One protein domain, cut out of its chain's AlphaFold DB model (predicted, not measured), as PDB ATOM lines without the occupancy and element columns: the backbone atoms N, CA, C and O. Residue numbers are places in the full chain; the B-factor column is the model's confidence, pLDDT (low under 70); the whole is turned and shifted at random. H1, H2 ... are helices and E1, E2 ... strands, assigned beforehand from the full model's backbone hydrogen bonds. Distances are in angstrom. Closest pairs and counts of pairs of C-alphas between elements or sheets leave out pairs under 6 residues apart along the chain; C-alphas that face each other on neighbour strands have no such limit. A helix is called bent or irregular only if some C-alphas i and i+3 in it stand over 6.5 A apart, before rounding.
ATOM      1  N   MET A 253      43.297   2.272  35.420       79.19
ATOM      2  CA  MET A 253      43.133   2.335  33.961       79.19
ATOM      3  C   MET A 253      41.739   2.830  33.584       79.19
ATOM      4  O   MET A 253      41.619   3.707  32.731       79.19
ATOM      5  N   LEU A 254      40.709   2.362  34.293       80.38
ATOM      6  CA  LEU A 254      39.335   2.828  34.119       80.38
ATOM      7  C   LEU A 254      39.202   4.335  34.376       80.38
ATOM      8  O   LEU A 254      38.629   5.061  33.565       80.38
ATOM      9  N   LYS A 255      39.799   4.843  35.463       84.75
ATOM     10  CA  LYS A 255      39.816   6.289  35.755       84.75
ATOM     11  C   LYS A 255      40.471   7.094  34.623       84.75
ATOM     12  O   LYS A 255      39.938   8.133  34.235       84.75
ATOM     13  N   LYS A 256      41.584   6.607  34.058       85.38
ATOM     14  CA  LYS A 256      42.262   7.250  32.915       85.38
ATOM     15  C   LYS A 256      41.421   7.213  31.638       85.38
ATOM     16  O   LYS A 256      41.365   8.216  30.932       85.38
ATOM     17  N   GLN A 257      40.751   6.097  31.355       86.69
ATOM     18  CA  GLN A 257      39.862   5.964  30.198       86.69
ATOM     19  C   GLN A 257      38.658   6.905  30.299       86.69
ATOM     20  O   GLN A 257      38.387   7.632  29.349       86.69
ATOM     21  N   LEU A 258      37.989   6.966  31.456       85.00
ATOM     22  CA  LEU A 258      36.877   7.898  31.692       85.00
ATOM     23  C   LEU A 258      37.309   9.355  31.515       85.00
ATOM     24  O   LEU A 258      36.592  10.139  30.893       85.00
ATOM     25  N   PHE A 259      38.500   9.705  32.008       89.75
ATOM     26  CA  PHE A 259      39.061  11.038  31.819       89.75
ATOM     27  C   PHE A 259      39.331  11.338  30.337       89.75
ATOM     28  O   PHE A 259      38.916  12.384  29.843       89.75
ATOM     29  N   ALA A 260      39.962  10.414  29.604       90.25
ATOM     30  CA  ALA A 260      40.240  10.573  28.175       90.25
ATOM     31  C   ALA A 260      38.951  10.706  27.341       90.25
ATOM     32  O   ALA A 260      38.859  11.593  26.492       90.25
ATOM     33  N   VAL A 261      37.934   9.884  27.626       90.50
ATOM     34  CA  VAL A 261      36.605   9.979  27.000       90.50
ATOM     35  C   VAL A 261      35.951  11.324  27.325       90.50
ATOM     36  O   VAL A 261      35.427  11.976  26.425       90.50
ATOM     37  N   GLY A 262      36.033  11.787  28.575       91.75
ATOM     38  CA  GLY A 262      35.519  13.095  28.981       91.75
ATOM     39  C   GLY A 262      36.179  14.264  28.239       91.75
ATOM     40  O   GLY A 262      35.476  15.164  27.782       91.75
ATOM     41  N   VAL A 263      37.503  14.228  28.043       93.75
ATOM     42  CA  VAL A 263      38.236  15.237  27.253       93.75
ATOM     43  C   VAL A 263      37.809  15.205  25.783       93.75
ATOM     44  O   VAL A 263      37.533  16.257  25.206       93.75
ATOM     45  N   ALA A 264      37.694  14.016  25.184       93.19
ATOM     46  CA  ALA A 264      37.228  13.870  23.806       93.19
ATOM     47  C   ALA A 264      35.793  14.402  23.626       93.19
ATOM     48  O   ALA A 264      35.522  15.157  22.691       93.19
ATOM     49  N   MET A 265      34.888  14.081  24.558       93.06
ATOM     50  CA  MET A 265      33.513  14.590  24.560       93.06
ATOM     51  C   MET A 265      33.456  16.110  24.736       93.06
ATOM     52  O   MET A 265      32.637  16.757  24.090       93.06
ATOM     53  N   LEU A 266      34.331  16.699  25.559       93.81
ATOM     54  CA  LEU A 266      34.397  18.151  25.724       93.81
ATOM     55  C   LEU A 266      34.846  18.847  24.431       93.81
ATOM     56  O   LEU A 266      34.265  19.864  24.062       93.81
ATOM     57  N   MET A 267      35.820  18.289  23.711       91.38
ATOM     58  CA  MET A 267      36.242  18.837  22.414       91.38
ATOM     59  C   MET A 267      35.137  18.736  21.359       91.38
ATOM     60  O   MET A 267      34.961  19.650  20.559       91.38
ATOM     61  N   LEU A 268      34.355  17.655  21.390       91.12
ATOM     62  CA  LEU A 268      33.212  17.460  20.500       91.12
ATOM     63  C   LEU A 268      32.007  18.348  20.877       91.12
ATOM     64  O   LEU A 268      31.204  18.705  20.015       91.12
ATOM     65  N   SER A 269      31.885  18.729  22.154       92.75
ATOM     66  CA  SER A 269      30.736  19.468  22.704       92.75
ATOM     67  C   SER A 269      30.484  20.819  22.022       92.75
ATOM     68  O   SER A 269      29.328  21.194  21.818       92.75
ATOM     69  N   SER A 270      31.548  21.513  21.602       88.12
ATOM     70  CA  SER A 270      31.470  22.801  20.899       88.12
ATOM     71  C   SER A 270      30.753  22.690  19.551       88.12
ATOM     72  O   SER A 270      30.014  23.596  19.172       88.12
ATOM     73  N   TYR A 271      30.907  21.560  18.859       91.06
ATOM     74  CA  TYR A 271      30.218  21.269  17.603       91.06
ATOM     75  C   TYR A 271      28.818  20.686  17.838       91.06
ATOM     76  O   TYR A 271      27.869  21.045  17.137       91.06
ATOM     77  N   LEU A 272      28.661  19.826  18.852       91.75
ATOM     78  CA  LEU A 272      27.375  19.200  19.178       91.75
ATOM     79  C   LEU A 272      26.314  20.211  19.607       91.75
ATOM     80  O   LEU A 272      25.148  20.028  19.264       91.75
ATOM     81  N   VAL A 273      26.684  21.277  20.324       91.56
ATOM     82  CA  VAL A 273      25.697  22.273  20.771       91.56
ATOM     83  C   VAL A 273      25.044  22.994  19.588       91.56
ATOM     84  O   VAL A 273      23.836  23.218  19.606       91.56
ATOM     85  N   ILE A 274      25.813  23.296  18.534       88.94
ATOM     86  CA  ILE A 274      25.308  23.943  17.315       88.94
ATOM     87  C   ILE A 274      24.343  22.998  16.598       88.94
ATOM     88  O   ILE A 274      23.221  23.388  16.279       88.94
ATOM     89  N   PHE A 275      24.744  21.736  16.416       90.94
ATOM     90  CA  PHE A 275      23.888  20.720  15.803       90.94
ATOM     91  C   PHE A 275      22.583  20.530  16.584       90.94
ATOM     92  O   PHE A 275      21.504  20.519  15.995       90.94
ATOM     93  N   MET A 276      22.662  20.440  17.914       90.38
ATOM     94  CA  MET A 276      21.492  20.277  18.778       90.38
ATOM     95  C   MET A 276      20.563  21.491  18.738       90.38
ATOM     96  O   MET A 276      19.350  21.314  18.713       90.38
ATOM     97  N   LEU A 277      21.093  22.715  18.672       87.69
ATOM     98  CA  LEU A 277      20.281  23.924  18.503       87.69
ATOM     99  C   LEU A 277      19.513  23.919  17.177       87.69
ATOM    100  O   LEU A 277      18.307  24.167  17.171       87.69
ATOM    101  N   VAL A 278      20.187  23.594  16.069       87.81
ATOM    102  CA  VAL A 278      19.548  23.493  14.747       87.81
ATOM    103  C   VAL A 278      18.512  22.369  14.736       87.81
ATOM    104  O   VAL A 278      17.399  22.568  14.252       87.81
ATOM    105  N   TYR A 279      18.836  21.215  15.324       88.12
ATOM    106  CA  TYR A 279      17.915  20.088  15.468       88.12
ATOM    107  C   TYR A 279      16.652  20.476  16.247       88.12
ATOM    108  O   TYR A 279      15.540  20.204  15.797       88.12
ATOM    109  N   LEU A 280      16.807  21.129  17.403       84.50
ATOM    110  CA  LEU A 280      15.688  21.569  18.239       84.50
ATOM    111  C   LEU A 280      14.821  22.597  17.520       84.50
ATOM    112  O   LEU A 280      13.595  22.497  17.573       84.50
ATOM    113  N   PHE A 281      15.452  23.548  16.829       84.88
ATOM    114  CA  PHE A 281      14.748  24.528  16.016       84.88
ATOM    115  C   PHE A 281      13.927  23.832  14.926       84.88
ATOM    116  O   PHE A 281      12.714  23.989  14.891       84.88
ATOM    117  N   LEU A 282      14.539  22.980  14.104       84.25
ATOM    118  CA  LEU A 282      13.831  22.291  13.020       84.25
ATOM    119  C   LEU A 282      12.734  21.347  13.521       84.25
ATOM    120  O   LEU A 282      11.680  21.243  12.900       84.25
ATOM    121  N   ARG A 283      12.958  20.666  14.649       83.12
ATOM    122  CA  ARG A 283      12.002  19.693  15.189       83.12
ATOM    123  C   ARG A 283      10.815  20.339  15.896       83.12
ATOM    124  O   ARG A 283       9.721  19.779  15.867       83.12
ATOM    125  N   HIS A 284      11.033  21.454  16.590       76.44
ATOM    126  CA  HIS A 284      10.036  22.011  17.501       76.44
ATOM    127  C   HIS A 284       9.593  23.438  17.173       76.44
ATOM    128  O   HIS A 284       8.608  23.873  17.763       76.44
ATOM    129  N   ALA A 285      10.234  24.165  16.248       75.00
ATOM    130  CA  ALA A 285       9.834  25.541  15.928       75.00
ATOM    131  C   ALA A 285       8.379  25.621  15.451       75.00
ATOM    132  O   ALA A 285       7.629  26.453  15.951       75.00
ATOM    133  N   GLU A 286       7.954  24.718  14.565       73.62
ATOM    134  CA  GLU A 286       6.565  24.669  14.094       73.62
ATOM    135  C   GLU A 286       5.589  24.386  15.247       73.62
ATOM    136  O   GLU A 286       4.588  25.081  15.417       73.62
ATOM    137  N   GLN A 287       5.906  23.397  16.088       69.88
ATOM    138  CA  GLN A 287       5.063  23.018  17.222       69.88
ATOM    139  C   GLN A 287       4.957  24.144  18.253       69.88
ATOM    140  O   GLN A 287       3.872  24.388  18.772       69.88
ATOM    141  N   PHE A 288       6.053  24.850  18.540       71.69
ATOM    142  CA  PHE A 288       6.044  25.983  19.462       71.69
ATOM    143  C   PHE A 288       5.338  27.208  18.890       71.69
ATOM    144  O   PHE A 288       4.702  27.934  19.652       71.69
ATOM    145  N   TYR A 289       5.424  27.420  17.578       71.31
ATOM    146  CA  TYR A 289       4.733  28.513  16.907       71.31
ATOM    147  C   TYR A 289       3.214  28.293  16.892       71.31
ATOM    148  O   TYR A 289       2.459  29.187  17.267       71.31
ATOM    149  N   ASN A 290       2.763  27.086  16.534       73.62
ATOM    150  CA  ASN A 290       1.337  26.769  16.411       73.62
ATOM    151  C   ASN A 290       0.669  26.449  17.762       73.62
ATOM    152  O   ASN A 290      -0.492  26.796  17.985       73.62
ATOM    153  N   HIS A 291       1.388  25.803  18.684       71.94
ATOM    154  CA  HIS A 291       0.872  25.369  19.984       71.94
ATOM    155  C   HIS A 291       1.865  25.697  21.114       71.94
ATOM    156  O   HIS A 291       2.580  24.817  21.607       71.94
ATOM    157  N   PRO A 292       1.892  26.948  21.617       70.38
ATOM    158  CA  PRO A 292       2.801  27.333  22.703       70.38
ATOM    159  C   PRO A 292       2.553  26.534  23.998       70.38
ATOM    160  O   PRO A 292       3.461  26.360  24.815       70.38
ATOM    161  N   SER A 293       1.349  25.971  24.166       68.50
ATOM    162  CA  SER A 293       1.006  25.083  25.281       68.50
ATOM    163  C   SER A 293       1.825  23.784  25.294       68.50
ATOM    164  O   SER A 293       2.054  23.228  26.371       68.50
ATOM    165  N   THR A 294       2.364  23.329  24.157       68.88
ATOM    166  CA  THR A 294       3.187  22.112  24.071       68.88
ATOM    167  C   THR A 294       4.505  22.245  24.843       68.88
ATOM    168  O   THR A 294       4.924  21.285  25.490       68.88
ATOM    169  N   ALA A 295       5.123  23.432  24.882       65.31
ATOM    170  CA  ALA A 295       6.314  23.693  25.708       65.31
ATOM    171  C   ALA A 295       6.016  23.583  27.209       65.31
ATOM    172  O   ALA A 295       6.836  23.087  27.989       65.31
ATOM    173  N   SER A 296       4.814  24.028  27.587       70.75
ATOM    174  CA  SER A 296       4.282  23.967  28.948       70.75
ATOM    175  C   SER A 296       3.656  22.613  29.302       70.75
ATOM    176  O   SER A 296       3.250  22.408  30.445       70.75
ATOM    177  N   SER A 297       3.609  21.668  28.358       79.44
ATOM    178  CA  SER A 297       3.199  20.299  28.656       79.44
ATOM    179  C   SER A 297       4.241  19.626  29.545       79.44
ATOM    180  O   SER A 297       5.449  19.870  29.431       79.44
ATOM    181  N   ARG A 298       3.774  18.781  30.459       84.62
ATOM    182  CA  ARG A 298       4.625  18.064  31.407       84.62
ATOM    183  C   ARG A 298       4.863  16.635  30.936       84.62
ATOM    184  O   ARG A 298       3.976  16.017  30.352       84.62
ATOM    185  N   ARG A 299       6.061  16.109  31.190       89.50
ATOM    186  CA  ARG A 299       6.410  14.701  30.959       89.50
ATOM    187  C   ARG A 299       7.291  14.189  32.092       89.50
ATOM    188  O   ARG A 299       7.910  14.954  32.831       89.50
ATOM    189  N   TRP A 300       7.348  12.872  32.219       92.56
ATOM    190  CA  TRP A 300       8.222  12.204  33.174       92.56
ATOM    191  C   TRP A 300       9.691  12.394  32.793       92.56
ATOM    192  O   TRP A 300      10.097  12.049  31.680       92.56
ATOM    193  N   SER A 301      10.476  12.931  33.728       91.31
ATOM    194  CA  SER A 301      11.921  13.143  33.590       91.31
ATOM    195  C   SER A 301      12.667  11.827  33.354       91.31
ATOM    196  O   SER A 301      12.223  10.756  33.782       91.31
ATOM    197  N   ASN A 302      13.855  11.891  32.749       88.88
ATOM    198  CA  ASN A 302      14.677  10.697  32.529       88.88
ATOM    199  C   ASN A 302      15.029   9.978  33.844       88.88
ATOM    200  O   ASN A 302      15.014   8.751  33.889       88.88
ATOM    201  N   LEU A 303      15.247  10.722  34.934       88.94
ATOM    202  CA  LEU A 303      15.447  10.150  36.269       88.94
ATOM    203  C   LEU A 303      14.214   9.379  36.752       88.94
ATOM    204  O   LEU A 303      14.339   8.249  37.223       88.94
ATOM    205  N   SER A 304      13.025   9.973  36.625       89.19
ATOM    206  CA  SER A 304      11.784   9.319  37.052       89.19
ATOM    207  C   SER A 304      11.538   8.016  36.289       89.19
ATOM    208  O   SER A 304      11.120   7.029  36.890       89.19
ATOM    209  N   ARG A 305      11.916   7.956  35.003       89.62
ATOM    210  CA  ARG A 305      11.814   6.725  34.210       89.62
ATOM    211  C   ARG A 305      12.643   5.584  34.805       89.62
ATOM    212  O   ARG A 305      12.125   4.486  34.971       89.62
ATOM    213  N   TRP A 306      13.891   5.848  35.195       87.12
ATOM    214  CA  TRP A 306      14.737   4.856  35.876       87.12
ATOM    215  C   TRP A 306      14.232   4.498  37.278       87.12
ATOM    216  O   TRP A 306      14.348   3.353  37.715       87.12
ATOM    217  N   LEU A 307      13.655   5.470  37.984       87.88
ATOM    218  CA  LEU A 307      13.117   5.266  39.324       87.88
ATOM    219  C   LEU A 307      11.911   4.316  39.318       87.88
ATOM    220  O   LEU A 307      11.857   3.405  40.150       87.88
ATOM    221  N   PHE A 308      10.985   4.512  38.376       89.94
ATOM    222  CA  PHE A 308       9.732   3.757  38.266       89.94
ATOM    223  C   PHE A 308       9.883   2.403  37.576       89.94
ATOM    224  O   PHE A 308       9.078   1.511  37.821       89.94
ATOM    225  N   ARG A 309      10.918   2.231  36.745       89.94
ATOM    226  CA  ARG A 309      11.172   0.971  36.046       89.94
ATOM    227  C   ARG A 309      11.389  -0.180  37.025       89.94
ATOM    228  O   ARG A 309      12.183  -0.054  37.966       89.94
ATOM    229  N   GLU A 310      10.705  -1.288  36.792       87.62
ATOM    230  CA  GLU A 310      10.798  -2.504  37.599       87.62
ATOM    231  C   GLU A 310      11.923  -3.429  37.122       87.62
ATOM    232  O   GLU A 310      12.454  -3.289  36.016       87.62
ATOM    233  N   PHE A 311      12.331  -4.356  37.991       86.44
ATOM    234  CA  PHE A 311      13.317  -5.377  37.630       86.44
ATOM    235  C   PHE A 311      12.722  -6.348  36.602       86.44
ATOM    236  O   PHE A 311      11.552  -6.702  36.702       86.44
ATOM    237  N   ASN A 312      13.526  -6.749  35.612       87.00
ATOM    238  CA  ASN A 312      13.116  -7.580  34.468       87.00
ATOM    239  C   ASN A 312      11.923  -7.036  33.657       87.00
ATOM    240  O   ASN A 312      11.264  -7.776  32.930       87.00
ATOM    241  N   GLU A 313      11.657  -5.730  33.732       88.94
ATOM    242  CA  GLU A 313      10.591  -5.101  32.957       88.94
ATOM    243  C   GLU A 313      11.058  -4.719  31.545       88.94
ATOM    244  O   GLU A 313      12.031  -3.966  31.340       88.94
ATOM    245  N   VAL A 314      10.307  -5.217  30.563       90.19
ATOM    246  CA  VAL A 314      10.508  -4.966  29.137       90.19
ATOM    247  C   VAL A 314      10.022  -3.556  28.766       90.19
ATOM    248  O   VAL A 314       9.018  -3.061  29.274       90.19
ATOM    249  N   ASP A 315      10.728  -2.881  27.852       90.69
ATOM    250  CA  ASP A 315      10.525  -1.448  27.586       90.69
ATOM    251  C   ASP A 315       9.108  -1.061  27.124       90.69
ATOM    252  O   ASP A 315       8.631   0.012  27.493       90.69
ATOM    253  N   HIS A 316       8.429  -1.893  26.327       90.25
ATOM    254  CA  HIS A 316       7.090  -1.551  25.839       90.25
ATOM    255  C   HIS A 316       6.047  -1.567  26.967       90.25
ATOM    256  O   HIS A 316       5.212  -0.663  27.014       90.25
ATOM    257  N   LEU A 317       6.146  -2.515  27.911       90.44
ATOM    258  CA  LEU A 317       5.292  -2.586  29.104       90.44
ATOM    259  C   LEU A 317       5.486  -1.345  29.979       90.44
ATOM    260  O   LEU A 317       4.521  -0.664  30.335       90.44
ATOM    261  N   PHE A 318       6.749  -0.981  30.216       92.19
ATOM    262  CA  PHE A 318       7.094   0.218  30.971       92.19
ATOM    263  C   PHE A 318       6.535   1.493  30.321       92.19
ATOM    264  O   PHE A 318       5.927   2.333  30.993       92.19
ATOM    265  N   LYS A 319       6.711   1.645  29.000       90.81
ATOM    266  CA  LYS A 319       6.211   2.805  28.245       90.81
ATOM    267  C   LYS A 319       4.694   2.909  28.263       90.81
ATOM    268  O   LYS A 319       4.171   4.007  28.431       90.81
ATOM    269  N   TYR A 320       4.000   1.789  28.093       90.38
ATOM    270  CA  TYR A 320       2.545   1.747  28.167       90.38
ATOM    271  C   TYR A 320       2.057   2.270  29.525       90.38
ATOM    272  O   TYR A 320       1.283   3.224  29.600       90.38
ATOM    273  N   ARG A 321       2.622   1.729  30.607       92.19
ATOM    274  CA  ARG A 321       2.268   2.096  31.976       92.19
ATOM    275  C   ARG A 321       2.562   3.566  32.294       92.19
ATOM    276  O   ARG A 321       1.716   4.267  32.855       92.19
ATOM    277  N   ILE A 322       3.744   4.060  31.922       91.38
ATOM    278  CA  ILE A 322       4.147   5.434  32.242       91.38
ATOM    279  C   ILE A 322       3.371   6.478  31.429       91.38
ATOM    280  O   ILE A 322       3.075   7.552  31.955       91.38
ATOM    281  N   ASN A 323       2.995   6.166  30.185       91.88
ATOM    282  CA  ASN A 323       2.194   7.064  29.355       91.88
ATOM    283  C   ASN A 323       0.784   7.240  29.930       91.88
ATOM    284  O   ASN A 323       0.344   8.378  30.077       91.88
ATOM    285  N   ASN A 324       0.137   6.155  30.368       90.00
ATOM    286  CA  ASN A 324      -1.183   6.222  31.010       90.00
ATOM    287  C   ASN A 324      -1.145   7.015  32.329       90.00
ATOM    288  O   ASN A 324      -2.069   7.751  32.658       90.00
ATOM    289  N   SER A 325      -0.037   6.940  33.074       92.44
ATOM    290  CA  SER A 325       0.116   7.718  34.311       92.44
ATOM    291  C   SER A 325       0.247   9.232  34.095       92.44
ATOM    292  O   SER A 325      -0.006  10.005  35.021       92.44
ATOM    293  N   ALA A 326       0.692   9.670  32.911       90.38
ATOM    294  CA  ALA A 326       1.036  11.068  32.660       90.38
ATOM    295  C   ALA A 326      -0.197  11.984  32.683       90.38
ATOM    296  O   ALA A 326      -0.110  13.117  33.159       90.38
ATOM    297  N   GLU A 327      -1.342  11.481  32.220       89.56
ATOM    298  CA  GLU A 327      -2.617  12.198  32.251       89.56
ATOM    299  C   GLU A 327      -3.072  12.445  33.695       89.56
ATOM    300  O   GLU A 327      -3.229  13.596  34.107       89.56
ATOM    301  N   HIS A 328      -3.133  11.387  34.509       90.00
ATOM    302  CA  HIS A 328      -3.482  11.485  35.930       90.00
ATOM    303  C   HIS A 328      -2.502  12.365  36.720       90.00
ATOM    304  O   HIS A 328      -2.898  13.121  37.607       90.00
ATOM    305  N   ALA A 329      -1.205  12.316  36.397       89.44
ATOM    306  CA  ALA A 329      -0.205  13.154  37.058       89.44
ATOM    307  C   ALA A 329      -0.389  14.640  36.724       89.44
ATOM    308  O   ALA A 329      -0.209  15.500  37.592       89.44
ATOM    309  N   SER A 330      -0.765  14.945  35.480       87.38
ATOM    310  CA  SER A 330      -1.119  16.301  35.058       87.38
ATOM    311  C   SER A 330      -2.345  16.805  35.819       87.38
ATOM    312  O   SER A 330      -2.305  17.890  36.405       87.38
ATOM    313  N   GLU A 331      -3.393  15.984  35.894       85.94
ATOM    314  CA  GLU A 331      -4.630  16.300  36.606       85.94
ATOM    315  C   GLU A 331      -4.373  16.597  38.095       85.94
ATOM    316  O   GLU A 331      -4.760  17.656  38.592       85.94
ATOM    317  N   TYR A 332      -3.615  15.738  38.786       86.75
ATOM    318  CA  TYR A 332      -3.260  15.929  40.197       86.75
ATOM    319  C   TYR A 332      -2.514  17.253  40.439       86.75
ATOM    320  O   TYR A 332      -2.794  17.984  41.395       86.75
ATOM    321  N   LEU A 333      -1.554  17.595  39.571       84.75
ATOM    322  CA  LEU A 333      -0.785  18.831  39.718       84.75
ATOM    323  C   LEU A 333      -1.618  20.086  39.441       84.75
ATOM    324  O   LEU A 333      -1.338  21.125  40.049       84.75
ATOM    325  N   ASN A 334      -2.610  19.993  38.553       81.38
ATOM    326  CA  ASN A 334      -3.529  21.087  38.245       81.38
ATOM    327  C   ASN A 334      -4.523  21.318  39.392       81.38
ATOM    328  O   ASN A 334      -4.767  22.465  39.759       81.38
ATOM    329  N   GLN A 335      -5.003  20.248  40.030       76.50
ATOM    330  CA  GLN A 335      -5.922  20.305  41.172       76.50
ATOM    331  C   GLN A 335      -5.334  21.054  42.385       76.50
ATOM    332  O   GLN A 335      -5.973  21.941  42.948       76.50
ATOM    333  N   ILE A 336      -4.082  20.772  42.769       67.50
ATOM    334  CA  ILE A 336      -3.423  21.427  43.925       67.50
ATOM    335  C   ILE A 336      -2.819  22.791  43.526       67.50
ATOM    336  O   ILE A 336      -2.123  23.439  44.301       67.50
ATOM    337  N   SER A 337      -3.024  23.280  42.299       59.47
ATOM    338  CA  SER A 337      -2.469  24.558  41.820       59.47
ATOM    339  C   SER A 337      -3.166  25.815  42.381       59.47
ATOM    340  O   SER A 337      -3.029  26.900  41.810       59.47
ATOM    341  N   SER A 338      -3.865  25.729  43.513       52.06
ATOM    342  CA  SER A 338      -4.476  26.887  44.165       52.06
ATOM    343  C   SER A 338      -3.449  27.669  45.007       52.06
ATOM    344  O   SER A 338      -2.745  27.127  45.856       52.06
ATOM    345  N   GLY A 339      -3.321  28.977  44.746       49.34
ATOM    346  CA  GLY A 339      -2.774  29.947  45.706       49.34
ATOM    347  C   GLY A 339      -1.498  30.698  45.305       49.34
ATOM    348  O   GLY A 339      -1.555  31.880  44.985       49.34
ATOM    349  N   GLY A 340      -0.315  30.076  45.382       45.66
ATOM    350  CA  GLY A 340       0.948  30.842  45.493       45.66
ATOM    351  C   GLY A 340       1.717  31.152  44.198       45.66
ATOM    352  O   GLY A 340       2.441  32.143  44.122       45.66
ATOM    353  N   SER A 341       1.601  30.310  43.169       48.34
ATOM    354  CA  SER A 341       2.391  30.434  41.926       48.34
ATOM    355  C   SER A 341       1.743  31.341  40.875       48.34
ATOM    356  O   SER A 341       2.434  31.833  39.985       48.34
ATOM    357  N   TYR A 342       0.441  31.592  41.008       51.38
ATOM    358  CA  TYR A 342      -0.327  32.460  40.116       51.38
ATOM    359  C   TYR A 342       0.163  33.919  40.213       51.38
ATOM    360  O   TYR A 342       0.509  34.533  39.207       51.38
ATOM    361  N   MET A 343       0.396  34.406  41.439       45.28
ATOM    362  CA  MET A 343       0.884  35.767  41.721       45.28
ATOM    363  C   MET A 343       2.273  36.078  41.135       45.28
ATOM    364  O   MET A 343       2.559  37.216  40.769       45.28
ATOM    365  N   ARG A 344       3.162  35.079  41.035       43.16
ATOM    366  CA  ARG A 344       4.552  35.276  40.578       43.16
ATOM    367  C   ARG A 344       4.687  35.217  39.052       43.16
ATOM    368  O   ARG A 344       5.602  35.825  38.506       43.16
ATOM    369  N   SER A 345       3.752  34.539  38.380       47.56
ATOM    370  CA  SER A 345       3.598  34.567  36.919       47.56
ATOM    371  C   SER A 345       2.996  35.895  36.442       47.56
ATOM    372  O   SER A 345       3.413  36.416  35.411       47.56
ATOM    373  N   GLN A 346       2.103  36.505  37.238       49.88
ATOM    374  CA  GLN A 346       1.472  37.791  36.924       49.88
ATOM    375  C   GLN A 346       2.503  38.893  36.618       49.88
ATOM    376  O   GLN A 346       2.338  39.626  35.659       49.88
ATOM    377  N   PHE A 347       3.622  38.980  37.346       43.97
ATOM    378  CA  PHE A 347       4.539  40.125  37.223       43.97
ATOM    379  C   PHE A 347       5.315  40.209  35.894       43.97
ATOM    380  O   PHE A 347       5.617  41.310  35.446       43.97
ATOM    381  N   ILE A 348       5.608  39.077  35.242       54.69
ATOM    382  CA  ILE A 348       6.276  39.044  33.922       54.69
ATOM    383  C   ILE A 348       5.235  39.101  32.787       54.69
ATOM    384  O   ILE A 348       5.509  39.601  31.701       54.69
ATOM    385  N   MET A 349       4.008  38.657  33.068       49.59
ATOM    386  CA  MET A 349       2.861  38.703  32.165       49.59
ATOM    387  C   MET A 349       2.109  40.046  32.182       49.59
ATOM    388  O   MET A 349       1.447  40.352  31.200       49.59
ATOM    389  N   ASN A 350       2.255  40.888  33.213       54.09
ATOM    390  CA  ASN A 350       1.507  42.143  33.398       54.09
ATOM    391  C   ASN A 350       1.655  43.143  32.231       54.09
ATOM    392  O   ASN A 350       0.731  43.903  31.963       54.09
ATOM    393  N   LEU A 351       2.772  43.117  31.495       52.41
ATOM    394  CA  LEU A 351       3.003  44.008  30.349       52.41
ATOM    395  C   LEU A 351       2.320  43.523  29.052       52.41
ATOM    396  O   LEU A 351       1.883  44.337  28.246       52.41
ATOM    397  N   LEU A 352       2.170  42.206  28.876       55.59
ATOM    398  CA  LEU A 352       1.396  41.584  27.787       55.59
ATOM    399  C   LEU A 352      -0.095  41.433  28.159       55.59
ATOM    400  O   LEU A 352      -0.963  41.376  27.288       55.59
ATOM    401  N   LEU A 374     -15.527  21.244  39.588       56.94
ATOM    402  CA  LEU A 374     -14.276  20.491  39.682       56.94
ATOM    403  C   LEU A 374     -14.188  19.901  41.094       56.94
ATOM    404  O   LEU A 374     -13.819  20.583  42.053       56.94
ATOM    405  N   VAL A 375     -14.563  18.631  41.229       59.09
ATOM    406  CA  VAL A 375     -14.461  17.893  42.489       59.09
ATOM    407  C   VAL A 375     -12.978  17.723  42.811       59.09
ATOM    408  O   VAL A 375     -12.274  16.932  42.188       59.09
ATOM    409  N   LEU A 376     -12.493  18.506  43.773       67.25
ATOM    410  CA  LEU A 376     -11.105  18.485  44.209       67.25
ATOM    411  C   LEU A 376     -10.843  17.232  45.057       67.25
ATOM    412  O   LEU A 376     -11.097  17.230  46.261       67.25
ATOM    413  N   ASP A 377     -10.316  16.179  44.433       78.69
ATOM    414  CA  ASP A 377      -9.918  14.941  45.111       78.69
ATOM    415  C   ASP A 377      -8.472  14.532  44.752       78.69
ATOM    416  O   ASP A 377      -8.235  13.559  44.024       78.69
ATOM    417  N   PRO A 378      -7.468  15.253  45.291       80.00
ATOM    418  CA  PRO A 378      -6.062  14.969  45.018       80.00
ATOM    419  C   PRO A 378      -5.631  13.593  45.535       80.00
ATOM    420  O   PRO A 378      -4.662  13.025  45.032       80.00
ATOM    421  N   VAL A 379      -6.334  13.037  46.529       84.06
ATOM    422  CA  VAL A 379      -6.031  11.714  47.088       84.06
ATOM    423  C   VAL A 379      -6.386  10.629  46.071       84.06
ATOM    424  O   VAL A 379      -5.572   9.737  45.801       84.06
ATOM    425  N   LYS A 380      -7.564  10.727  45.447       85.62
ATOM    426  CA  LYS A 380      -7.990   9.801  44.394       85.62
ATOM    427  C   LYS A 380      -7.110   9.906  43.151       85.62
ATOM    428  O   LYS A 380      -6.633   8.879  42.667       85.62
ATOM    429  N   THR A 381      -6.812  11.113  42.675       84.75
ATOM    430  CA  THR A 381      -5.960  11.277  41.487       84.75
ATOM    431  C   THR A 381      -4.526  10.798  41.743       84.75
ATOM    432  O   THR A 381      -3.955  10.098  40.906       84.75
ATOM    433  N   MET A 382      -3.961  11.050  42.933       87.62
ATOM    434  CA  MET A 382      -2.668  10.470  43.331       87.62
ATOM    435  C   MET A 382      -2.710   8.936  43.354       87.62
ATOM    436  O   MET A 382      -1.747   8.290  42.949       87.62
ATOM    437  N   THR A 383      -3.824   8.333  43.770       87.06
ATOM    438  CA  THR A 383      -3.978   6.870  43.760       87.06
ATOM    439  C   THR A 383      -3.871   6.307  42.339       87.06
ATOM    440  O   THR A 383      -3.147   5.333  42.136       87.06
ATOM    441  N   PHE A 384      -4.478   6.958  41.339       87.69
ATOM    442  CA  PHE A 384      -4.334   6.559  39.930       87.69
ATOM    443  C   PHE A 384      -2.905   6.739  39.394       87.69
ATOM    444  O   PHE A 384      -2.417   5.901  38.629       87.69
ATOM    445  N   VAL A 385      -2.200   7.790  39.830       88.56
ATOM    446  CA  VAL A 385      -0.776   7.980  39.501       88.56
ATOM    447  C   VAL A 385       0.068   6.855  40.095       88.56
ATOM    448  O   VAL A 385       0.906   6.279  39.401       88.56
ATOM    449  N   VAL A 386      -0.151   6.506  41.362       89.00
ATOM    450  CA  VAL A 386       0.582   5.436  42.057       89.00
ATOM    451  C   VAL A 386       0.270   4.065  41.464       89.00
ATOM    452  O   VAL A 386       1.171   3.232  41.371       89.00
ATOM    453  N   GLN A 387      -0.970   3.837  41.033       87.62
ATOM    454  CA  GLN A 387      -1.386   2.590  40.392       87.62
ATOM    455  C   GLN A 387      -0.579   2.297  39.127       87.62
ATOM    456  O   GLN A 387      -0.282   1.143  38.866       87.62
ATOM    457  N   HIS A 388      -0.190   3.321  38.370       87.06
ATOM    458  CA  HIS A 388       0.618   3.138  37.168       87.06
ATOM    459  C   HIS A 388       2.118   3.314  37.444       87.06
ATOM    460  O   HIS A 388       2.940   2.561  36.952       87.06
ATOM    461  N   THR A 389       2.541   4.278  38.257       87.44
ATOM    462  CA  THR A 389       3.984   4.488  38.514       87.44
ATOM    463  C   THR A 389       4.585   3.464  39.478       87.44
ATOM    464  O   THR A 389       5.807   3.374  39.593       87.44
ATOM    465  N   HIS A 390       3.742   2.748  40.233       86.50
ATOM    466  CA  HIS A 390       4.103   1.848  41.336       86.50
ATOM    467  C   HIS A 390       4.985   2.499  42.422       86.50
ATOM    468  O   HIS A 390       5.499   1.823  43.328       86.50
ATOM    469  N   TYR A 391       5.105   3.827  42.404       85.50
ATOM    470  CA  TYR A 391       6.005   4.595  43.245       85.50
ATOM    471  C   TYR A 391       5.220   5.463  44.225       85.50
ATOM    472  O   TYR A 391       4.530   6.398  43.842       85.50
ATOM    473  N   MET A 392       5.342   5.146  45.516       85.69
ATOM    474  CA  MET A 392       4.737   5.924  46.599       85.69
ATOM    475  C   MET A 392       5.648   5.876  47.831       85.69
ATOM    476  O   MET A 392       5.577   4.915  48.621       85.69
ATOM    477  N   PRO A 393       6.554   6.856  47.993       86.81
ATOM    478  CA  PRO A 393       7.484   6.875  49.107       86.81
ATOM    479  C   PRO A 393       6.718   7.059  50.423       86.81
ATOM    480  O   PRO A 393       5.674   7.710  50.479       86.81
ATOM    481  N   LYS A 394       7.246   6.499  51.520       85.44
ATOM    482  CA  LYS A 394       6.577   6.527  52.838       85.44
ATOM    483  C   LYS A 394       6.227   7.952  53.299       85.44
ATOM    484  O   LYS A 394       5.226   8.129  53.978       85.44
ATOM    485  N   ARG A 395       7.016   8.954  52.888       85.25
ATOM    486  CA  ARG A 395       6.803  10.380  53.194       85.25
ATOM    487  C   ARG A 395       5.545  10.995  52.566       85.25
ATOM    488  O   ARG A 395       5.069  11.991  53.099       85.25
ATOM    489  N   TRP A 396       5.028  10.430  51.472       87.44
ATOM    490  CA  TRP A 396       3.834  10.947  50.786       87.44
ATOM    491  C   TRP A 396       2.531  10.401  51.370       87.44
ATOM    492  O   TRP A 396       1.497  11.048  51.256       87.44
ATOM    493  N   ARG A 397       2.582   9.228  52.015       86.31
ATOM    494  CA  ARG A 397       1.396   8.530  52.529       86.31
ATOM    495  C   ARG A 397       0.713   9.353  53.624       86.31
ATOM    496  O   ARG A 397       1.358   9.706  54.614       86.31
ATOM    497  N   GLY A 398      -0.575   9.642  53.450       83.31
ATOM    498  CA  GLY A 398      -1.379  10.469  54.358       83.31
ATOM    499  C   GLY A 398      -1.052  11.968  54.307       83.31
ATOM    500  O   GLY A 398      -1.457  12.719  55.195       83.31
ATOM    501  N   LYS A 399      -0.257  12.404  53.322       85.81
ATOM    502  CA  LYS A 399       0.141  13.803  53.093       85.81
ATOM    503  C   LYS A 399      -0.034  14.199  51.622       85.81
ATOM    504  O   LYS A 399       0.624  15.126  51.160       85.81
ATOM    505  N   GLU A 400      -0.910  13.512  50.897       85.69
ATOM    506  CA  GLU A 400      -1.123  13.661  49.454       85.69
ATOM    507  C   GLU A 400      -1.594  15.073  49.080       85.69
ATOM    508  O   GLU A 400      -1.287  15.565  48.008       85.69
ATOM    509  N   ASN A 401      -2.283  15.778  49.973       84.19
ATOM    510  CA  ASN A 401      -2.724  17.152  49.734       84.19
ATOM    511  C   ASN A 401      -1.663  18.223  50.061       84.19
ATOM    512  O   ASN A 401      -1.941  19.413  49.915       84.19
ATOM    513  N   LYS A 402      -0.465  17.844  50.536       85.56
ATOM    514  CA  LYS A 402       0.568  18.807  50.942       85.56
ATOM    515  C   LYS A 402       1.395  19.308  49.763       85.56
ATOM    516  O   LYS A 402       1.801  18.551  48.880       85.56
ATOM    517  N   ASP A 403       1.767  20.582  49.838       81.75
ATOM    518  CA  ASP A 403       2.624  21.239  48.852       81.75
ATOM    519  C   ASP A 403       4.003  20.588  48.692       81.75
ATOM    520  O   ASP A 403       4.548  20.591  47.589       81.75
ATOM    521  N   ASP A 404       4.540  19.979  49.750       86.06
ATOM    522  CA  ASP A 404       5.818  19.261  49.702       86.06
ATOM    523  C   ASP A 404       5.765  18.078  48.724       86.06
ATOM    524  O   ASP A 404       6.666  17.901  47.902       86.06
ATOM    525  N   VAL A 405       4.676  17.297  48.765       89.00
ATOM    526  CA  VAL A 405       4.453  16.156  47.860       89.00
ATOM    527  C   VAL A 405       4.285  16.654  46.431       89.00
ATOM    528  O   VAL A 405       4.865  16.096  45.501       89.00
ATOM    529  N   ARG A 406       3.550  17.757  46.250       84.69
ATOM    530  CA  ARG A 406       3.399  18.412  44.946       84.69
ATOM    531  C   ARG A 406       4.743  18.870  44.383       84.69
ATOM    532  O   ARG A 406       4.998  18.665  43.199       84.69
ATOM    533  N   LEU A 407       5.590  19.513  45.188       85.88
ATOM    534  CA  LEU A 407       6.897  19.997  44.743       85.88
ATOM    535  C   LEU A 407       7.800  18.828  44.342       85.88
ATOM    536  O   LEU A 407       8.427  18.880  43.288       85.88
ATOM    537  N   GLU A 408       7.814  17.760  45.136       90.44
ATOM    538  CA  GLU A 408       8.583  16.561  44.822       90.44
ATOM    539  C   GLU A 408       8.086  15.890  43.532       90.44
ATOM    540  O   GLU A 408       8.883  15.609  42.634       90.44
ATOM    541  N   LEU A 409       6.768  15.738  43.365       90.25
ATOM    542  CA  LEU A 409       6.192  15.215  42.126       90.25
ATOM    543  C   LEU A 409       6.507  16.115  40.919       90.25
ATOM    544  O   LEU A 409       6.804  15.598  39.848       90.25
ATOM    545  N   LYS A 410       6.537  17.448  41.081       88.00
ATOM    546  CA  LYS A 410       6.965  18.387  40.024       88.00
ATOM    547  C   LYS A 410       8.418  18.168  39.590       88.00
ATOM    548  O   LYS A 410       8.723  18.426  38.429       88.00
ATOM    549  N   THR A 411       9.304  17.704  40.477       89.62
ATOM    550  CA  THR A 411      10.688  17.364  40.084       89.62
ATOM    551  C   THR A 411      10.757  16.091  39.242       89.62
ATOM    552  O   THR A 411      11.618  15.984  38.374       89.62
ATOM    553  N   LEU A 412       9.834  15.147  39.455       91.62
ATOM    554  CA  LEU A 412       9.733  13.918  38.668       91.62
ATOM    555  C   LEU A 412       8.994  14.159  37.342       91.62
ATOM    556  O   LEU A 412       9.408  13.617  36.317       91.62
ATOM    557  N   PHE A 413       7.947  14.991  37.359       91.75
ATOM    558  CA  PHE A 413       7.075  15.329  36.231       91.75
ATOM    559  C   PHE A 413       7.291  16.781  35.776       91.75
ATOM    560  O   PHE A 413       6.553  17.716  36.127       91.75
ATOM    561  N   GLN A 414       8.371  16.956  35.018       88.56
ATOM    562  CA  GLN A 414       8.921  18.243  34.611       88.56
ATOM    563  C   GLN A 414       8.255  18.789  33.342       88.56
ATOM    564  O   GLN A 414       7.626  18.064  32.574       88.56
ATOM    565  N   TYR A 415       8.424  20.088  33.095       83.56
ATOM    566  CA  TYR A 415       8.013  20.720  31.843       83.56
ATOM    567  C   TYR A 415       8.899  20.288  30.674       83.56
ATOM    568  O   TYR A 415      10.119  20.208  30.822       83.56
ATOM    569  N   THR A 416       8.300  20.091  29.498       84.06
ATOM    570  CA  THR A 416       9.018  19.709  28.270       84.06
ATOM    571  C   THR A 416      10.141  20.691  27.943       84.06
ATOM    572  O   THR A 416      11.259  20.255  27.689       84.06
ATOM    573  N   GLY A 417       9.902  22.002  28.058       78.88
ATOM    574  CA  GLY A 417      10.958  23.005  27.867       78.88
ATOM    575  C   GLY A 417      12.127  22.891  28.859       78.88
ATOM    576  O   GLY A 417      13.275  23.078  28.468       78.88
ATOM    577  N   MET A 418      11.865  22.525  30.121       83.94
ATOM    578  CA  MET A 418      12.924  22.317  31.121       83.94
ATOM    579  C   MET A 418      13.774  21.089  30.781       83.94
ATOM    580  O   MET A 418      14.995  21.163  30.853       83.94
ATOM    581  N   MET A 419      13.148  19.991  30.345       85.94
ATOM    582  CA  MET A 419      13.876  18.796  29.900       85.94
ATOM    583  C   MET A 419      14.780  19.093  28.698       85.94
ATOM    584  O   MET A 419      15.921  18.647  28.682       85.94
ATOM    585  N   LEU A 420      14.318  19.892  27.728       83.75
ATOM    586  CA  LEU A 420      15.149  20.303  26.589       83.75
ATOM    587  C   LEU A 420      16.371  21.127  27.031       83.75
ATOM    588  O   LEU A 420      17.475  20.912  26.534       83.75
ATOM    589  N   LEU A 421      16.201  22.038  27.994       85.62
ATOM    590  CA  LEU A 421      17.318  22.799  28.565       85.62
ATOM    591  C   LEU A 421      18.296  21.898  29.329       85.62
ATOM    592  O   LEU A 421      19.508  22.075  29.204       85.62
ATOM    593  N   GLU A 422      17.792  20.926  30.093       89.00
ATOM    594  CA  GLU A 422      18.625  19.922  30.760       89.00
ATOM    595  C   GLU A 422      19.414  19.085  29.741       89.00
ATOM    596  O   GLU A 422      20.609  18.865  29.938       89.00
ATOM    597  N   GLU A 423      18.798  18.676  28.627       88.50
ATOM    598  CA  GLU A 423      19.468  17.955  27.535       88.50
ATOM    599  C   GLU A 423      20.574  18.801  26.891       88.50
ATOM    600  O   GLU A 423      21.691  18.314  26.707       88.50
ATOM    601  N   MET A 424      20.330  20.089  26.631       88.00
ATOM    602  CA  MET A 424      21.366  20.998  26.127       88.00
ATOM    603  C   MET A 424      22.507  21.196  27.131       88.00
ATOM    604  O   MET A 424      23.681  21.149  26.762       88.00
ATOM    605  N   ALA A 425      22.186  21.380  28.414       90.69
ATOM    606  CA  ALA A 425      23.188  21.506  29.467       90.69
ATOM    607  C   ALA A 425      23.985  20.201  29.645       90.69
ATOM    608  O   ALA A 425      25.182  20.243  29.942       90.69
ATOM    609  N   SER A 426      23.358  19.041  29.409       91.69
ATOM    610  CA  SER A 426      23.991  17.723  29.523       91.69
ATOM    611  C   SER A 426      25.186  17.546  28.582       91.69
ATOM    612  O   SER A 426      26.128  16.842  28.947       91.69
ATOM    613  N   ILE A 427      25.211  18.241  27.438       93.38
ATOM    614  CA  ILE A 427      26.334  18.245  26.485       93.38
ATOM    615  C   ILE A 427      27.632  18.713  27.166       93.38
ATOM    616  O   ILE A 427      28.705  18.183  26.884       93.38
ATOM    617  N   PHE A 428      27.529  19.651  28.113       92.81
ATOM    618  CA  PHE A 428      28.664  20.181  28.875       92.81
ATOM    619  C   PHE A 428      28.813  19.527  30.255       92.81
ATOM    620  O   PHE A 428      29.928  19.301  30.727       92.81
ATOM    621  N   ILE A 429      27.698  19.186  30.908       92.81
ATOM    622  CA  ILE A 429      27.714  18.559  32.235       92.81
ATOM    623  C   ILE A 429      28.276  17.132  32.158       92.81
ATOM    624  O   ILE A 429      29.057  16.745  33.021       92.81
ATOM    625  N   THR A 430      27.941  16.350  31.129       92.31
ATOM    626  CA  THR A 430      28.397  14.954  30.985       92.31
ATOM    627  C   THR A 430      29.923  14.817  30.946       92.31
ATOM    628  O   THR A 430      30.452  14.075  31.778       92.31
ATOM    629  N   PRO A 431      30.672  15.528  30.074       94.69
ATOM    630  CA  PRO A 431      32.133  15.449  30.093       94.69
ATOM    631  C   PRO A 431      32.720  15.926  31.428       94.69
ATOM    632  O   PRO A 431      33.667  15.321  31.929       94.69
ATOM    633  N   PHE A 432      32.129  16.942  32.067       93.56
ATOM    634  CA  PHE A 432      32.540  17.384  33.403       93.56
ATOM    635  C   PHE A 432      32.357  16.288  34.469       93.56
ATOM    636  O   PHE A 432      33.271  16.020  35.256       93.56
ATOM    637  N   LEU A 433      31.207  15.608  34.480       91.38
ATOM    638  CA  LEU A 433      30.942  14.497  35.395       91.38
ATOM    639  C   LEU A 433      31.922  13.341  35.165       91.38
ATOM    640  O   LEU A 433      32.464  12.814  36.140       91.38
ATOM    641  N   LEU A 434      32.186  12.984  33.905       89.88
ATOM    642  CA  LEU A 434      33.119  11.914  33.535       89.88
ATOM    643  C   LEU A 434      34.571  12.220  33.922       89.88
ATOM    644  O   LEU A 434      35.291  11.304  34.308       89.88
ATOM    645  N   MET A 435      34.999  13.483  33.871       90.56
ATOM    646  CA  MET A 435      36.364  13.869  34.252       90.56
ATOM    647  C   MET A 435      36.560  13.986  35.767       90.56
ATOM    648  O   MET A 435      37.622  13.621  36.271       90.56
ATOM    649  N   PHE A 436      35.569  14.499  36.508       92.56
ATOM    650  CA  PHE A 436      35.796  14.928  37.897       92.56
ATOM    651  C   PHE A 436      34.958  14.213  38.957       92.56
ATOM    652  O   PHE A 436      35.403  14.115  40.104       92.56
ATOM    653  N   VAL A 437      33.757  13.736  38.618       91.56
ATOM    654  CA  VAL A 437      32.814  13.167  39.597       91.56
ATOM    655  C   VAL A 437      32.844  11.646  39.568       91.56
ATOM    656  O   VAL A 437      33.079  11.022  40.603       91.56
ATOM    657  N   VAL A 438      32.664  11.047  38.390       89.56
ATOM    658  CA  VAL A 438      32.634   9.587  38.224       89.56
ATOM    659  C   VAL A 438      33.958   8.942  38.654       89.56
ATOM    660  O   VAL A 438      33.893   8.015  39.458       89.56
TER     661      VAL A 438
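AT A GLANCE: This is residues 253 to 352 and 374 to 438 of the 542 residues of the protein "Autophagy-related protein 9" of Brassica napus (UniProt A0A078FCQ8). A tiny antiparallel sheet of two strands, E1 and E2, sits in a head of helices in which H3 and H5 run side by side and H2 and H6 lie nearby. From this head a long curved arm extends, made of the kinked helices H1 and H7 running opposite ways, while H4 sticks out free elsewhere. The printed part has 165 residues, with seven named helices and two named strands in the order H1, E1, H2, H3, H4, H5, H6, E2, H7; its class is mostly helix. The whole is loose, with a radius of gyration of the C-alphas of 19.5 A and spans of 57 by 49 by 29 A.

HOW THE PARTS SIT: E1, residues 298 to 300, and E2, residues 413 to 415, are antiparallel neighbours at 136 degrees, with N 299 and O 414 at 2.9 A and N 414 and O 299 at 3.0 A, within hydrogen-bond range. The closest C-alphas of E1 and H3, residues 315 to 335, are those of Arg 299 and Ala 326, 6.7 A apart. H3 touches H5, residues 378 to 389, at a shallow tilt of 13 degrees, opposite ways, closest at the C-alphas of Ser 325 and Val 385, 5.3 A. H2, residues 302 to 308, and H6, residues 403 to 412, are close but not clearly touching, with the C-alphas of Ser 304 and Leu 412 closest at 5.3 A. H7, residues 416 to 438, touches residues 258 to 276 alone of H1, residues 253 to 290, at a shallow tilt of 8 degrees, opposite ways; the closest C-alphas are those of Gly 262 and Pro 431, 4.3 A. H4, residues 342 to 352, touches no helix. In H2, H5 and H6 every O i to N i+4 pair is within hydrogen-bond range; the counts are 29 of 34 in H1, 15 of 17 in H3, 15 of 19 in H7 and 3 of 7 in H4, where 4 of 8 O i to N i+3 pairs are within range.

IN THESE COORDINATES: H1 begins at C-alpha 253, (43.133, 2.335, 33.961), is 51.5 A long and has a kink of 53 degrees near residue 270. H3 is 30.5 A long. H7 is 27.6 A long, has a kink of 55 degrees near residue 428 and ends at C-alpha 438, (32.634, 9.587, 38.224). H1 is irregular, with C-alphas 283 and 286 7.5 A apart; H4 and H7 are only just so, with C-alphas 348 and 351, and 435 and 438, each 6.9 A apart.

THE WHOLE: The C-alphas of Met 253 and Leu 374 are the farthest apart, 60.5 A. Residues 353 to 373 are not printed, and C-alphas 352 and 374 are 28.8 A apart across this cut. The link from H5 to H6 is long, 13 residues. Residues 311 to 316 and 338 to 352 stand free. Mean pLDDT of the printed part is 82.5; residue 287 and residues 293 to 295, 336 to 352 and 374 to 376 are under 70.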